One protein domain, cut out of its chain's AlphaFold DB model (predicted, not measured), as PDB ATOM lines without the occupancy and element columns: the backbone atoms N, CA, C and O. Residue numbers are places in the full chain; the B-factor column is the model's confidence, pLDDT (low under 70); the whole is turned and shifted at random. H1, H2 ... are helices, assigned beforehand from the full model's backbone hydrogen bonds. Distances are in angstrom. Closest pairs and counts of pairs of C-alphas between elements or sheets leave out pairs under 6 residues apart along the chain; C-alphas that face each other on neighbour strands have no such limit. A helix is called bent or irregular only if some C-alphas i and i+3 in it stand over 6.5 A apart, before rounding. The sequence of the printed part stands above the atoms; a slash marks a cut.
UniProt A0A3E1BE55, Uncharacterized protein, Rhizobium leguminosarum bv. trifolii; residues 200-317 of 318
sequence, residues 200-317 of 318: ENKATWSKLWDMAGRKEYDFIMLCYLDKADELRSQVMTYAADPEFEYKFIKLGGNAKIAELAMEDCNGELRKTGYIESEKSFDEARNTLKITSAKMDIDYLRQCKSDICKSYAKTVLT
ATOM      1  N   GLU A 200     140.298 122.512 147.747       45.38
ATOM      2  CA  GLU A 200     141.341 122.240 146.747       45.38
ATOM      3  C   GLU A 200     142.719 122.057 147.406       45.38
ATOM      4  O   GLU A 200     143.441 121.093 147.119       45.38
ATOM      5  N   ASN A 201     143.040 122.903 148.388       55.81
ATOM      6  CA  ASN A 201     144.248 122.755 149.197       55.81
ATOM      7  C   ASN A 201     144.212 121.472 150.036       55.81
ATOM      8  O   ASN A 201     145.205 120.752 150.108       55.81
ATOM      9  N   LYS A 202     143.061 121.103 150.613       60.53
ATOM     10  CA  LYS A 202     142.926 119.873 151.413       60.53
ATOM     11  C   LYS A 202     143.135 118.596 150.591       60.53
ATOM     12  O   LYS A 202     143.800 117.672 151.063       60.53
ATOM     13  N   ALA A 203     142.619 118.541 149.362       63.47
ATOM     14  CA  ALA A 203     142.863 117.424 148.444       63.47
ATOM     15  C   ALA A 203     144.348 117.321 148.048       63.47
ATOM     16  O   ALA A 203     144.910 116.222 147.988       63.47
ATOM     17  N   THR A 204     144.997 118.469 147.850       79.56
ATOM     18  CA  THR A 204     146.424 118.574 147.517       79.56
ATOM     19  C   THR A 204     147.311 118.104 148.674       79.56
ATOM     20  O   THR A 204     148.181 117.251 148.479       79.56
ATOM     21  N   TRP A 205     147.031 118.551 149.902       83.44
ATOM     22  CA  TRP A 205     147.754 118.127 151.103       83.44
ATOM     23  C   TRP A 205     147.572 116.642 151.408       83.44
ATOM     24  O   TRP A 205     148.545 115.974 151.750       83.44
ATOM     25  N   SER A 206     146.364 116.095 151.227       86.31
ATOM     26  CA  SER A 206     146.122 114.659 151.413       86.31
ATOM     27  C   SER A 206     146.964 113.810 150.458       86.31
ATOM     28  O   SER A 206     147.512 112.787 150.863       86.31
ATOM     29  N   LYS A 207     147.104 114.231 149.195       88.06
ATOM     30  CA  LYS A 207     147.919 113.517 148.204       88.06
ATOM     31  C   LYS A 207     149.409 113.583 148.536       88.06
ATOM     32  O   LYS A 207     150.094 112.566 148.461       88.06
ATOM     33  N   LEU A 208     149.907 114.759 148.921       85.38
ATOM     34  CA  LEU A 208     151.296 114.927 149.360       85.38
ATOM     35  C   LEU A 208     151.588 114.124 150.635       85.38
ATOM     36  O   LEU A 208     152.663 113.541 150.759       85.38
ATOM     37  N   TRP A 209     150.618 114.018 151.544       91.75
ATOM     38  CA  TRP A 209     150.722 113.194 152.748       91.75
ATOM     39  C   TRP A 209     150.842 111.700 152.432       91.75
ATOM     40  O   TRP A 209     151.673 110.997 153.012       91.75
ATOM     41  N   ASP A 210     150.063 111.214 151.465       91.12
ATOM     42  CA  ASP A 210     150.181 109.840 150.974       91.12
ATOM     43  C   ASP A 210     151.526 109.591 150.281       91.12
ATOM     44  O   ASP A 210     152.167 108.565 150.524       91.12
ATOM     45  N   MET A 211     152.001 110.545 149.474       87.12
ATOM     46  CA  MET A 211     153.320 110.476 148.829       87.12
ATOM     47  C   MET A 211     154.470 110.449 149.840       87.12
ATOM     48  O   MET A 211     155.446 109.730 149.632       87.12
ATOM     49  N   ALA A 212     154.334 111.167 150.954       90.56
ATOM     50  CA  ALA A 212     155.279 111.151 152.068       90.56
ATOM     51  C   ALA A 212     155.296 109.819 152.843       90.56
ATOM     52  O   ALA A 212     155.978 109.698 153.861       90.56
ATOM     53  N   GLY A 213     154.488 108.828 152.447       91.88
ATOM     54  CA  GLY A 213     154.319 107.595 153.210       91.88
ATOM     55  C   GLY A 213     153.769 107.848 154.615       91.88
ATOM     56  O   GLY A 213     154.040 107.056 155.518       91.88
ATOM     57  N   ARG A 214     153.024 108.950 154.797       90.56
ATOM     58  CA  ARG A 214     152.440 109.390 156.072       90.56
ATOM     59  C   ARG A 214     153.468 109.571 157.192       90.56
ATOM     60  O   ARG A 214     153.216 109.225 158.345       90.56
ATOM     61  N   LYS A 215     154.644 110.090 156.841       92.50
ATOM     62  CA  LYS A 215     155.703 110.451 157.786       92.50
ATOM     63  C   LYS A 215     155.830 111.963 157.848       92.50
ATOM     64  O   LYS A 215     155.995 112.609 156.818       92.50
ATOM     65  N   GLU A 216     155.803 112.510 159.062       93.25
ATOM     66  CA  GLU A 216     155.861 113.958 159.299       93.25
ATOM     67  C   GLU A 216     157.071 114.607 158.622       93.25
ATOM     68  O   GLU A 216     156.914 115.554 157.860       93.25
ATOM     69  N   TYR A 217     158.267 114.053 158.848       91.75
ATOM     70  CA  TYR A 217     159.507 114.555 158.259       91.75
ATOM     71  C   TYR A 217     159.458 114.580 156.725       91.75
ATOM     72  O   TYR A 217     159.752 115.609 156.120       91.75
ATOM     73  N   ASP A 218     159.053 113.471 156.096       90.88
ATOM     74  CA  ASP A 218     159.013 113.360 154.633       90.88
ATOM     75  C   ASP A 218     157.973 114.327 154.042       90.88
ATOM     76  O   ASP A 218     158.208 114.933 153.001       90.88
ATOM     77  N   PHE A 219     156.852 114.539 154.731       94.00
ATOM     78  CA  PHE A 219     155.807 115.472 154.311       94.00
ATOM     79  C   PHE A 219     156.258 116.932 154.380       94.00
ATOM     80  O   PHE A 219     156.058 117.687 153.427       94.00
ATOM     81  N   ILE A 220     156.924 117.312 155.472       93.38
ATOM     82  CA  ILE A 220     157.509 118.648 155.634       93.38
ATOM     83  C   ILE A 220     158.577 118.883 154.562       93.38
ATOM     84  O   ILE A 220     158.555 119.906 153.878       93.38
ATOM     85  N   MET A 221     159.479 117.916 154.371       91.56
ATOM     86  CA  MET A 221     160.542 118.007 153.372       91.56
ATOM     87  C   MET A 221     160.003 118.097 151.945       91.56
ATOM     88  O   MET A 221     160.568 118.844 151.154       91.56
ATOM     89  N   LEU A 222     158.919 117.394 151.604       87.62
ATOM     90  CA  LEU A 222     158.301 117.513 150.279       87.62
ATOM     91  C   LEU A 222     157.813 118.936 150.004       87.62
ATOM     92  O   LEU A 222     158.096 119.458 148.930       87.62
ATOM     93  N   CYS A 223     157.149 119.582 150.968       90.69
ATOM     94  CA  CYS A 223     156.738 120.978 150.812       90.69
ATOM     95  C   CYS A 223     157.953 121.897 150.640       90.69
ATOM     96  O   CYS A 223     158.015 122.693 149.706       90.69
ATOM     97  N   TYR A 224     158.949 121.755 151.518       92.44
ATOM     98  CA  TYR A 224     160.148 122.585 151.470       92.44
ATOM     99  C   TYR A 224     160.904 122.453 150.146       92.44
ATOM    100  O   TYR A 224     161.387 123.448 149.617       92.44
ATOM    101  N   LEU A 225     161.028 121.234 149.615       87.94
ATOM    102  CA  LEU A 225     161.715 120.988 148.349       87.94
ATOM    103  C   LEU A 225     160.928 121.552 147.165       87.94
ATOM    104  O   LEU A 225     161.526 122.220 146.330       87.94
ATOM    105  N   ASP A 226     159.609 121.352 147.129       85.06
ATOM    106  CA  ASP A 226     158.744 121.888 146.070       85.06
ATOM    107  C   ASP A 226     158.820 123.421 146.013       85.06
ATOM    108  O   ASP A 226     159.093 124.006 144.962       85.06
ATOM    109  N   LYS A 227     158.729 124.082 147.175       88.31
ATOM    110  CA  LYS A 227     158.865 125.541 147.260       88.31
ATOM    111  C   LYS A 227     160.265 126.047 146.971       88.31
ATOM    112  O   LYS A 227     160.421 127.072 146.309       88.31
ATOM    113  N   ALA A 228     161.298 125.326 147.398       83.50
ATOM    114  CA  ALA A 228     162.666 125.670 147.036       83.50
ATOM    115  C   ALA A 228     162.900 125.552 145.520       83.50
ATOM    116  O   ALA A 228     163.616 126.376 144.953       83.50
ATOM    117  N   ASP A 229     162.304 124.562 144.855       81.12
ATOM    118  CA  ASP A 229     162.408 124.373 143.407       81.12
ATOM    119  C   ASP A 229     161.650 125.455 142.631       81.12
ATOM    120  O   ASP A 229     162.190 125.991 141.659       81.12
ATOM    121  N   GLU A 230     160.460 125.846 143.095       80.44
ATOM    122  CA  GLU A 230     159.705 126.979 142.551       80.44
ATOM    123  C   GLU A 230     160.529 128.274 142.615       80.44
ATOM    124  O   GLU A 230     160.781 128.913 141.588       80.44
ATOM    125  N   LEU A 231     161.024 128.626 143.806       79.88
ATOM    126  CA  LEU A 231     161.846 129.818 144.025       79.88
ATOM    127  C   LEU A 231     163.138 129.773 143.208       79.88
ATOM    128  O   LEU A 231     163.522 130.761 142.581       79.88
ATOM    129  N   ARG A 232     163.807 128.615 143.154       83.44
ATOM    130  CA  ARG A 232     165.023 128.451 142.350       83.44
ATOM    131  C   ARG A 232     164.733 128.641 140.867       83.44
ATOM    132  O   ARG A 232     165.522 129.293 140.194       83.44
ATOM    133  N   SER A 233     163.617 128.125 140.358       75.12
ATOM    134  CA  SER A 233     163.201 128.323 138.965       75.12
ATOM    135  C   SER A 233     163.029 129.809 138.639       75.12
ATOM    136  O   SER A 233     163.574 130.286 137.644       75.12
ATOM    137  N   GLN A 234     162.368 130.563 139.524       78.88
ATOM    138  CA  GLN A 234     162.203 132.013 139.382       78.88
ATOM    139  C   GLN A 234     163.553 132.741 139.379       78.88
ATOM    140  O   GLN A 234     163.822 133.541 138.484       78.88
ATOM    141  N   VAL A 235     164.445 132.421 140.320       76.25
ATOM    142  CA  VAL A 235     165.785 133.026 140.401       76.25
ATOM    143  C   VAL A 235     166.623 132.707 139.158       76.25
ATOM    144  O   VAL A 235     167.314 133.578 138.631       76.25
ATOM    145  N   MET A 236     166.532 131.487 138.627       76.44
ATOM    146  CA  MET A 236     167.291 131.071 137.443       76.44
ATOM    147  C   MET A 236     166.857 131.778 136.152       76.44
ATOM    148  O   MET A 236     167.609 131.757 135.177       76.44
ATOM    149  N   THR A 237     165.712 132.470 136.129       79.12
ATOM    150  CA  THR A 237     165.341 133.336 134.992       79.12
ATOM    151  C   THR A 237     166.319 134.500 134.792       79.12
ATOM    152  O   THR A 237     166.492 134.975 133.670       79.12
ATOM    153  N   TYR A 238     167.038 134.894 135.847       78.00
ATOM    154  CA  TYR A 238     168.054 135.947 135.821       78.00
ATOM    155  C   TYR A 238     169.465 135.423 135.509       78.00
ATOM    156  O   TYR A 238     170.417 136.200 135.506       78.00
ATOM    157  N   ALA A 239     169.624 134.131 135.190       80.19
ATOM    158  CA  ALA A 239     170.934 133.503 134.972       80.19
ATOM    159  C   ALA A 239     171.728 134.063 133.774       80.19
ATOM    160  O   ALA A 239     172.910 133.754 133.622       80.19
ATOM    161  N   ALA A 240     171.093 134.868 132.917       80.56
ATOM    162  CA  ALA A 240     171.756 135.575 131.825       80.56
ATOM    163  C   ALA A 240     172.519 136.837 132.280       80.56
ATOM    164  O   ALA A 240     173.328 137.350 131.505       80.56
ATOM    165  N   ASP A 241     172.282 137.342 133.499       81.56
ATOM    166  CA  ASP A 241     173.048 138.458 134.067       81.56
ATOM    167  C   ASP A 241     174.523 138.028 134.260       81.56
ATOM    168  O   ASP A 241     174.786 137.041 134.954       81.56
ATOM    169  N   PRO A 242     175.509 138.745 133.681       78.88
ATOM    170  CA  PRO A 242     176.934 138.446 133.857       78.88
ATOM    171  C   PRO A 242     177.406 138.427 135.319       78.88
ATOM    172  O   PRO A 242     178.413 137.789 135.634       78.88
ATOM    173  N   GLU A 243     176.693 139.117 136.210       81.75
ATOM    174  CA  GLU A 243     176.965 139.156 137.647       81.75
ATOM    175  C   GLU A 243     176.095 138.179 138.447       81.75
ATOM    176  O   GLU A 243     176.241 138.114 139.670       81.75
ATOM    177  N   PHE A 244     175.223 137.402 137.793       84.25
ATOM    178  CA  PHE A 244     174.275 136.498 138.447       84.25
ATOM    179  C   PHE A 244     174.954 135.587 139.464       84.25
ATOM    180  O   PHE A 244     174.501 135.503 140.595       84.25
ATOM    181  N   GLU A 245     176.066 134.942 139.099       77.56
ATOM    182  CA  GLU A 245     176.729 133.984 139.991       77.56
ATOM    183  C   GLU A 245     177.218 134.633 141.292       77.56
ATOM    184  O   GLU A 245     177.133 134.044 142.369       77.56
ATOM    185  N   TYR A 246     177.706 135.872 141.192       80.25
ATOM    186  CA  TYR A 246     178.117 136.656 142.348       80.25
ATOM    187  C   TYR A 246     176.903 137.128 143.154       80.25
ATOM    188  O   TYR A 246     176.863 136.920 144.366       80.25
ATOM    189  N   LYS A 247     175.904 137.724 142.491       81.12
ATOM    190  CA  LYS A 247     174.684 138.237 143.135       81.12
ATOM    191  C   LYS A 247     173.911 137.128 143.835       81.12
ATOM    192  O   LYS A 247     173.495 137.318 144.967       81.12
ATOM    193  N   PHE A 248     173.786 135.961 143.212       78.75
ATOM    194  CA  PHE A 248     173.073 134.810 143.755       78.75
ATOM    195  C   PHE A 248     173.628 134.389 145.116       78.75
ATOM    196  O   PHE A 248     172.883 134.335 146.091       78.75
ATOM    197  N   ILE A 249     174.941 134.155 145.217       77.19
ATOM    198  CA  ILE A 249     175.546 133.766 146.496       77.19
ATOM    199  C   ILE A 249     175.583 134.940 147.477       77.19
ATOM    200  O   ILE A 249     175.364 134.740 148.670       77.19
ATOM    201  N   LYS A 250     175.826 136.168 147.000       76.31
ATOM    202  CA  LYS A 250     175.810 137.363 147.854       76.31
ATOM    203  C   LYS A 250     174.446 137.584 148.515       76.31
ATOM    204  O   LYS A 250     174.400 137.974 149.670       76.31
ATOM    205  N   LEU A 251     173.358 137.287 147.808       72.12
ATOM    206  CA  LEU A 251     171.980 137.366 148.305       72.12
ATOM    207  C   LEU A 251     171.566 136.128 149.130       72.12
ATOM    208  O   LEU A 251     170.384 135.922 149.396       72.12
ATOM    209  N   GLY A 252     172.529 135.295 149.541       74.56
ATOM    210  CA  GLY A 252     172.315 134.151 150.426       74.56
ATOM    211  C   GLY A 252     172.048 132.817 149.723       74.56
ATOM    212  O   GLY A 252     171.830 131.816 150.403       74.56
ATOM    213  N   GLY A 253     172.091 132.769 148.388       86.50
ATOM    214  CA  GLY A 253     172.127 131.531 147.608       86.50
ATOM    215  C   GLY A 253     170.976 130.554 147.878       86.50
ATOM    216  O   GLY A 253     169.825 130.924 148.118       86.50
ATOM    217  N   ASN A 254     171.292 129.262 147.831       83.06
ATOM    218  CA  ASN A 254     170.357 128.181 148.124       83.06
ATOM    219  C   ASN A 254     169.955 128.158 149.602       83.06
ATOM    220  O   ASN A 254     168.860 127.683 149.916       83.06
ATOM    221  N   ALA A 255     170.804 128.646 150.513       82.75
ATOM    222  CA  ALA A 255     170.442 128.778 151.923       82.75
ATOM    223  C   ALA A 255     169.263 129.746 152.104       82.75
ATOM    224  O   ALA A 255     168.305 129.407 152.798       82.75
ATOM    225  N   LYS A 256     169.268 130.888 151.403       85.50
ATOM    226  CA  LYS A 256     168.156 131.844 151.442       85.50
ATOM    227  C   LYS A 256     166.888 131.300 150.789       85.50
ATOM    228  O   LYS A 256     165.800 131.479 151.330       85.50
ATOM    229  N   ILE A 257     167.023 130.581 149.673       79.62
ATOM    230  CA  ILE A 257     165.894 129.875 149.041       79.62
ATOM    231  C   ILE A 257     165.249 128.887 150.022       79.62
ATOM    232  O   ILE A 257     164.028 128.834 150.127       79.62
ATOM    233  N   ALA A 258     166.057 128.127 150.763       80.19
ATOM    234  CA  ALA A 258     165.552 127.199 151.766       80.19
ATOM    235  C   ALA A 258     164.802 127.913 152.898       80.19
ATOM    236  O   ALA A 258     163.763 127.429 153.327       80.19
ATOM    237  N   GLU A 259     165.295 129.056 153.377       83.81
ATOM    238  CA  GLU A 259     164.599 129.861 154.391       83.81
ATOM    239  C   GLU A 259     163.214 130.307 153.933       83.81
ATOM    240  O   GLU A 259     162.234 130.040 154.627       83.81
ATOM    241  N   LEU A 260     163.127 130.884 152.735       78.88
ATOM    242  CA  LEU A 260     161.860 131.331 152.156       78.88
ATOM    243  C   LEU A 260     160.888 130.163 151.930       78.88
ATOM    244  O   LEU A 260     159.705 130.267 152.246       78.88
ATOM    245  N   ALA A 261     161.387 129.019 151.452       81.56
ATOM    246  CA  ALA A 261     160.574 127.816 151.282       81.56
ATOM    247  C   ALA A 261     160.006 127.304 152.619       81.56
ATOM    248  O   ALA A 261     158.860 126.861 152.694       81.56
ATOM    249  N   MET A 262     160.798 127.379 153.692       87.81
ATOM    250  CA  MET A 262     160.340 127.000 155.027       87.81
ATOM    251  C   MET A 262     159.268 127.952 155.552       87.81
ATOM    252  O   MET A 262     158.285 127.486 156.126       87.81
ATOM    253  N   GLU A 263     159.440 129.259 155.365       82.88
ATOM    254  CA  GLU A 263     158.462 130.280 155.762       82.88
ATOM    255  C   GLU A 263     157.104 130.066 155.082       82.88
ATOM    256  O   GLU A 263     156.086 130.041 155.776       82.88
ATOM    257  N   ASP A 264     157.098 129.803 153.772       80.19
ATOM    258  CA  ASP A 264     155.876 129.580 152.986       80.19
ATOM    259  C   ASP A 264     155.127 128.306 153.421       80.19
ATOM    260  O   ASP A 264     153.910 128.291 153.604       80.19
ATOM    261  N   CYS A 265     155.864 127.226 153.687       86.50
ATOM    262  CA  CYS A 265     155.281 125.935 154.052       86.50
ATOM    263  C   CYS A 265     154.799 125.852 155.509       86.50
ATOM    264  O   CYS A 265     153.824 125.166 155.824       86.50
ATOM    265  N   ASN A 266     155.499 126.499 156.439       86.25
ATOM    266  CA  ASN A 266     155.348 126.250 157.875       86.25
ATOM    267  C   ASN A 266     153.958 126.569 158.433       86.25
ATOM    268  O   ASN A 266     153.487 125.864 159.333       86.25
ATOM    269  N   GLY A 267     153.324 127.635 157.944       82.94
ATOM    270  CA  GLY A 267     151.980 128.023 158.371       82.94
ATOM    271  C   GLY A 267     150.925 127.032 157.891       82.94
ATOM    272  O   GLY A 267     150.097 126.581 158.682       82.94
ATOM    273  N   GLU A 268     150.994 126.647 156.619       85.12
ATOM    274  CA  GLU A 268     150.013 125.763 155.987       85.12
ATOM    275  C   GLU A 268     150.113 124.328 156.501       85.12
ATOM    276  O   GLU A 268     149.106 123.731 156.883       85.12
ATOM    277  N   LEU A 269     151.330 123.799 156.645       87.19
ATOM    278  CA  LEU A 269     151.552 122.450 157.163       87.19
ATOM    279  C   LEU A 269     150.985 122.267 158.579       87.19
ATOM    280  O   LEU A 269     150.376 121.236 158.865       87.19
ATOM    281  N   ARG A 270     151.106 123.278 159.453       86.19
ATOM    282  CA  ARG A 270     150.543 123.232 160.818       86.19
ATOM    283  C   ARG A 270     149.015 123.184 160.836       86.19
ATOM    284  O   ARG A 270     148.440 122.624 161.764       86.19
ATOM    285  N   LYS A 271     148.351 123.723 159.810       87.31
ATOM    286  CA  LYS A 271     146.883 123.701 159.691       87.31
ATOM    287  C   LYS A 271     146.344 122.342 159.234       87.31
ATOM    288  O   LYS A 271     145.165 122.067 159.433       87.31
ATOM    289  N   THR A 272     147.184 121.479 158.654       86.06
ATOM    290  CA  THR A 272     146.753 120.172 158.119       86.06
ATOM    291  C   THR A 272     146.333 119.170 159.197       86.06
ATOM    292  O   THR A 272     145.534 118.275 158.924       86.06
ATOM    293  N   GLY A 273     146.880 119.295 160.412       88.81
ATOM    294  CA  GLY A 273     146.710 118.312 161.484       88.81
ATOM    295  C   GLY A 273     147.478 116.998 161.280       88.81
ATOM    296  O   GLY A 273     147.265 116.068 162.049       88.81
ATOM    297  N   TYR A 274     148.354 116.894 160.269       89.44
ATOM    298  CA  TYR A 274     149.168 115.692 160.016       89.44
ATOM    299  C   TYR A 274     150.479 115.639 160.804       89.44
ATOM    300  O   TYR A 274     151.114 114.589 160.848       89.44
ATOM    301  N   ILE A 275     150.903 116.765 161.376       89.12
ATOM    302  CA  ILE A 275     152.175 116.900 162.088       89.12
ATOM    303  C   ILE A 275     151.867 117.192 163.551       89.12
ATOM    304  O   ILE A 275     151.276 118.222 163.872       89.12
ATOM    305  N   GLU A 276     152.282 116.294 164.434       82.62
ATOM    306  CA  GLU A 276     152.070 116.393 165.877       82.62
ATOM    307  C   GLU A 276     153.293 116.979 166.598       82.62
ATOM    308  O   GLU A 276     153.167 117.542 167.687       82.62
ATOM    309  N   SER A 277     154.486 116.867 166.000       81.12
ATOM    310  CA  SER A 277     155.757 117.176 166.658       81.12
ATOM    311  C   SER A 277     156.536 118.318 166.000       81.12
ATOM    312  O   SER A 277     156.959 118.228 164.848       81.12
ATOM    313  N   GLU A 278     156.866 119.354 166.779       85.81
ATOM    314  CA  GLU A 278     157.816 120.404 166.358       85.81
ATOM    315  C   GLU A 278     159.223 119.847 166.078       85.81
ATOM    316  O   GLU A 278     159.970 120.406 165.277       85.81
ATOM    317  N   LYS A 279     159.570 118.680 166.642       81.12
ATOM    318  CA  LYS A 279     160.844 118.008 166.350       81.12
ATOM    319  C   LYS A 279     160.974 117.661 164.862       81.12
ATOM    320  O   LYS A 279     162.068 117.757 164.316       81.12
ATOM    321  N   SER A 280     159.875 117.301 164.204       85.62
ATOM    322  CA  SER A 280     159.865 116.973 162.773       85.62
ATOM    323  C   SER A 280     160.144 118.210 161.912       85.62
ATOM    324  O   SER A 280     160.871 118.119 160.922       85.62
ATOM    325  N   PHE A 281     159.660 119.388 162.329       84.94
ATOM    326  CA  PHE A 281     160.013 120.672 161.709       84.94
ATOM    327  C   PHE A 281     161.486 121.032 161.921       84.94
ATOM    328  O   PHE A 281     162.135 121.530 161.001       84.94
ATOM    329  N   ASP A 282     162.027 120.792 163.115       82.62
ATOM    330  CA  ASP A 282     163.434 121.068 163.409       82.62
ATOM    331  C   ASP A 282     164.377 120.143 162.626       82.62
ATOM    332  O   ASP A 282     165.375 120.608 162.071       82.62
ATOM    333  N   GLU A 283     164.058 118.850 162.523       81.12
ATOM    334  CA  GLU A 283     164.824 117.888 161.722       81.12
ATOM    335  C   GLU A 283     164.819 118.269 160.236       81.12
ATOM    336  O   GLU A 283     165.887 118.353 159.627       81.12
ATOM    337  N   ALA A 284     163.649 118.574 159.665       88.56
ATOM    338  CA  ALA A 284     163.531 118.998 158.269       88.56
ATOM    339  C   ALA A 284     164.290 120.310 157.997       88.56
ATOM    340  O   ALA A 284     165.058 120.403 157.035       88.56
ATOM    341  N   ARG A 285     164.154 121.301 158.888       87.62
ATOM    342  CA  ARG A 285     164.873 122.583 158.808       87.62
ATOM    343  C   ARG A 285     166.381 122.385 158.821       87.62
ATOM    344  O   ARG A 285     167.084 122.968 157.999       87.62
ATOM    345  N   ASN A 286     166.883 121.579 159.751       77.81
ATOM    346  CA  ASN A 286     168.315 121.330 159.878       77.81
ATOM    347  C   ASN A 286     168.865 120.613 158.645       77.81
ATOM    348  O   ASN A 286     169.898 121.031 158.119       77.81
ATOM    349  N   THR A 287     168.165 119.588 158.145       81.31
ATOM    350  CA  THR A 287     168.573 118.895 156.919       81.31
ATOM    351  C   THR A 287     168.642 119.860 155.743       81.31
ATOM    352  O   THR A 287     169.679 119.926 155.086       81.31
ATOM    353  N   LEU A 288     167.583 120.640 155.505       84.50
ATOM    354  CA  LEU A 288     167.513 121.544 154.359       84.50
ATOM    355  C   LEU A 288     168.567 122.656 154.426       84.50
ATOM    356  O   LEU A 288     169.204 122.964 153.423       84.50
ATOM    357  N   LYS A 289     168.815 123.227 155.611       79.19
ATOM    358  CA  LYS A 289     169.876 124.230 155.792       79.19
ATOM    359  C   LYS A 289     171.256 123.668 155.452       79.19
ATOM    360  O   LYS A 289     172.025 124.321 154.748       79.19
ATOM    361  N   ILE A 290     171.571 122.460 155.924       73.44
ATOM    362  CA  ILE A 290     172.871 121.819 155.677       73.44
ATOM    363  C   ILE A 290     173.042 121.489 154.192       73.44
ATOM    364  O   ILE A 290     174.105 121.749 153.622       73.44
ATOM    365  N   THR A 291     172.016 120.926 153.550       74.81
ATOM    366  CA  THR A 291     172.086 120.575 152.127       74.81
ATOM    367  C   THR A 291     172.188 121.819 151.252       74.81
ATOM    368  O   THR A 291     173.044 121.847 150.369       74.81
ATOM    369  N   SER A 292     171.426 122.875 151.538       81.31
ATOM    370  CA  SER A 292     171.513 124.150 150.819       81.31
ATOM    371  C   SER A 292     172.866 124.841 150.984       81.31
ATOM    372  O   SER A 292     173.458 125.258 149.992       81.31
ATOM    373  N   ALA A 293     173.425 124.881 152.199       79.12
ATOM    374  CA  ALA A 293     174.770 125.420 152.413       79.12
ATOM    375  C   ALA A 293     175.831 124.630 151.626       79.12
ATOM    376  O   ALA A 293     176.756 125.204 151.047       79.12
ATOM    377  N   LYS A 294     175.683 123.300 151.543       80.12
ATOM    378  CA  LYS A 294     176.546 122.466 150.700       80.12
ATOM    379  C   LYS A 294     176.382 122.785 149.211       80.12
ATOM    380  O   LYS A 294     177.390 122.825 148.505       80.12
ATOM    381  N   MET A 295     175.159 123.023 148.738       83.12
ATOM    382  CA  MET A 295     174.907 123.437 147.354       83.12
ATOM    383  C   MET A 295     175.598 124.762 147.033       83.12
ATOM    384  O   MET A 295     176.195 124.876 145.968       83.12
ATOM    385  N   ASP A 296     175.596 125.722 147.957       83.19
ATOM    386  CA  ASP A 296     176.273 127.012 147.774       83.19
ATOM    387  C   ASP A 296     177.796 126.870 147.720       83.19
ATOM    388  O   ASP A 296     178.452 127.467 146.867       83.19
ATOM    389  N   ILE A 297     178.371 126.003 148.557       81.44
ATOM    390  CA  ILE A 297     179.796 125.653 148.478       81.44
ATOM    391  C   ILE A 297     180.127 125.016 147.120       81.44
ATOM    392  O   ILE A 297     181.124 125.373 146.489       81.44
ATOM    393  N   ASP A 298     179.313 124.063 146.665       83.31
ATOM    394  CA  ASP A 298     179.526 123.382 145.386       83.31
ATOM    395  C   ASP A 298     179.310 124.330 144.194       83.31
ATOM    396  O   ASP A 298     180.006 124.209 143.184       83.31
ATOM    397  N   TYR A 299     178.422 125.315 144.330       84.25
ATOM    398  CA  TYR A 299     178.217 126.391 143.364       84.25
ATOM    399  C   TYR A 299     179.434 127.320 143.284       84.25
ATOM    400  O   TYR A 299     179.958 127.557 142.195       84.25
ATOM    401  N   LEU A 300     179.963 127.775 144.426       82.38
ATOM    402  CA  LEU A 300     181.158 128.630 144.490       82.38
ATOM    403  C   LEU A 300     182.401 127.965 143.883       82.38
ATOM    404  O   LEU A 300     183.248 128.636 143.292       82.38
ATOM    405  N   ARG A 301     182.512 126.634 143.967       86.12
ATOM    406  CA  ARG A 301     183.582 125.864 143.301       86.12
ATOM    407  C   ARG A 301     183.485 125.878 141.774       86.12
ATOM    408  O   ARG A 301     184.467 125.565 141.106       86.12
ATOM    409  N   GLN A 302     182.320 126.221 141.230       87.38
ATOM    410  CA  GLN A 302     182.010 126.196 139.800       87.38
ATOM    411  C   GLN A 302     181.861 127.600 139.186       87.38
ATOM    412  O   GLN A 302     181.489 127.698 138.016       87.38
ATOM    413  N   CYS A 303     182.188 128.670 139.927       85.00
ATOM    414  CA  CYS A 303     182.143 130.060 139.450       85.00
ATOM    415  C   CYS A 303     182.842 130.240 138.091       85.00
ATOM    416  O   CYS A 303     184.033 129.936 137.934       85.00
ATOM    417  N   LYS A 304     182.137 130.832 137.122       86.75
ATOM    418  CA  LYS A 304     182.676 131.144 135.791       86.75
ATOM    419  C   LYS A 304     183.150 132.588 135.695       86.75
ATOM    420  O   LYS A 304     184.212 132.823 135.115       86.75
ATOM    421  N   SER A 305     182.406 133.524 136.276       84.75
ATOM    422  CA  SER A 305     182.731 134.953 136.282       84.75
ATOM    423  C   SER A 305     183.912 135.265 137.204       84.75
ATOM    424  O   SER A 305     184.104 134.638 138.250       84.75
ATOM    425  N   ASP A 306     184.721 136.258 136.831       88.31
ATOM    426  CA  ASP A 306     185.891 136.652 137.624       88.31
ATOM    427  C   ASP A 306     185.496 137.268 138.972       88.31
ATOM    428  O   ASP A 306     186.177 137.052 139.976       88.31
ATOM    429  N   ILE A 307     184.344 137.943 139.017       83.69
ATOM    430  CA  ILE A 307     183.754 138.489 140.244       83.69
ATOM    431  C   ILE A 307     183.382 137.347 141.204       83.69
ATOM    432  O   ILE A 307     183.799 137.365 142.364       83.69
ATOM    433  N   CYS A 308     182.692 136.306 140.721       82.56
ATOM    434  CA  CYS A 308     182.348 135.130 141.529       82.56
ATOM    435  C   CYS A 308     183.601 134.380 141.997       82.56
ATOM    436  O   CYS A 308     183.711 134.057 143.175       82.56
ATOM    437  N   LYS A 309     184.601 134.168 141.127       89.00
ATOM    438  CA  LYS A 309     185.872 133.518 141.509       89.00
ATOM    439  C   LYS A 309     186.632 134.298 142.579       89.00
ATOM    440  O   LYS A 309     187.249 133.689 143.450       89.00
ATOM    441  N   SER A 310     186.633 135.629 142.491       87.00
ATOM    442  CA  SER A 310     187.251 136.496 143.498       87.00
ATOM    443  C   SER A 310     186.557 136.323 144.848       87.00
ATOM    444  O   SER A 310     187.214 136.031 145.842       87.00
ATOM    445  N   TYR A 311     185.224 136.383 144.858       81.44
ATOM    446  CA  TYR A 311     184.414 136.184 146.057       81.44
ATOM    447  C   TYR A 311     184.553 134.773 146.655       81.44
ATOM    448  O   TYR A 311     184.735 134.618 147.861       81.44
ATOM    449  N   ALA A 312     184.555 133.735 145.816       84.56
ATOM    450  CA  ALA A 312     184.720 132.346 146.235       84.56
ATOM    451  C   ALA A 312     186.043 132.113 146.976       84.56
ATOM    452  O   ALA A 312     186.073 131.354 147.941       84.56
ATOM    453  N   LYS A 313     187.132 132.787 146.578       86.88
ATOM    454  CA  LYS A 313     188.409 132.721 147.309       86.88
ATOM    455  C   LYS A 313     188.278 133.277 148.723       86.88
ATOM    456  O   LYS A 313     188.867 132.715 149.636       86.88
ATOM    457  N   THR A 314     187.506 134.336 148.926       81.94
ATOM    458  CA  THR A 314     187.306 134.927 150.256       81.94
ATOM    459  C   THR A 314     186.473 134.029 151.168       81.94
ATOM    460  O   THR A 314     186.726 133.984 152.364       81.94
ATOM    461  N   VAL A 315     185.498 133.305 150.608       72.44
ATOM    462  CA  VAL A 315     184.546 132.476 151.371       72.44
ATOM    463  C   VAL A 315     185.046 131.046 151.612       72.44
ATOM    464  O   VAL A 315     184.756 130.463 152.650       72.44
ATOM    465  N   LEU A 316     185.780 130.455 150.662       76.69
ATOM    466  CA  LEU A 316     186.226 129.054 150.735       76.69
ATOM    467  C   LEU A 316     187.610 128.871 151.378       76.69
ATOM    468  O   LEU A 316     188.038 127.728 151.555       76.69
ATOM    469  N   THR A 317     188.320 129.956 151.691       71.25
ATOM    470  CA  THR A 317     189.614 129.875 152.383       71.25
ATOM    471  C   THR A 317     189.370 129.875 153.897       71.25
ATOM    472  O   THR A 317     188.645 130.751 154.364       71.25
TER     473      THR A 317
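This is residues 200 to 317 of the 318 residues of an uncharacterized protein of Rhizobium leguminosarum bv. trifolii (UniProt A0A3E1BE55). Three long helices make an elongated body: H4 and H5 form a lengthwise hairpin, and H2 crosses H4 and meets H5 with residues 216 to 224 alone. H1 lies at one end, touching residues 219 to 222 of H2, and the shorter helices H3 and H6 lie together at the opposite end. The printed part has 118 residues with six named helices, H1 to H6 in order along the chain, and no named strand; its class is all helix. It is only just loose, close to compact, with a radius of gyration of the C-alphas of 16.6 A and spans of 49 by 29 by 20 A.

H1 covers residues 200 to 211, beginning at C-alpha 200 at (141.341, 122.240, 146.747). H2, residues 216 to 236, is 30.0 A from first to last C-alpha. H3 is short, residues 244 to 250. H4, residues 253 to 271, is 29.1 A long and begins at C-alpha 253 at (172.127, 131.531, 147.608). It has a kink of 30 degrees near residue 265 and is irregular, but only just: C-alphas 264 and 267 are 6.8 A apart. H5, residues 278 to 300, is the longest helix at 33.0 A. H6, residues 306 to 316, ends at C-alpha 316 at (186.226, 129.054, 150.735).

H2 and H5 are the hubs, touching three helices each. H2 touches H4 at a steep tilt of 46 degrees, opposite ways; their closest C-alphas, Lys 227 and Ala 261, are 4.9 A apart. H2 touches H5 at a shallow tilt of 33 degrees, only just short of steep, the same way, closest at the C-alphas of Tyr 217 and Ser 280, 5.1 A. H4 and H5 touch as a helical hairpin at 20 degrees, closest at the C-alphas of Ala 255 and Ser 292, 4.9 A. The helix packing is part aligned, part crossed: 3 of 6 touching pairs are at a shallow tilt. With residues 208 to 211 alone, H1 touches H2 at a steep tilt of 67 degrees, the C-alphas of Trp 209 and Phe 219 closest at 5.8 A. With residues 297 to 300 alone, H5 touches H6, the C-alphas of Leu 300 and Ala 312 closest at 5.4 A. H3 touches H6 at a shallow tilt of 28 degrees, the C-alphas of Tyr 246 and Cys 308 closest at 4.6 A. H1 and H6 are apart. Every O i to N i+4 pair is within hydrogen-bond range in H1, H2 and H5, against 2 of 3 in H3, 11 of 15 in H4 and 6 of 7 in H6.

The two C-alphas farthest apart, those of Gly 273 and Asp 306, are 49.4 A apart. The printed part has no cut and no long link. The mean pLDDT of the printed part is 82.7, and residues 200 to 203 are under 70.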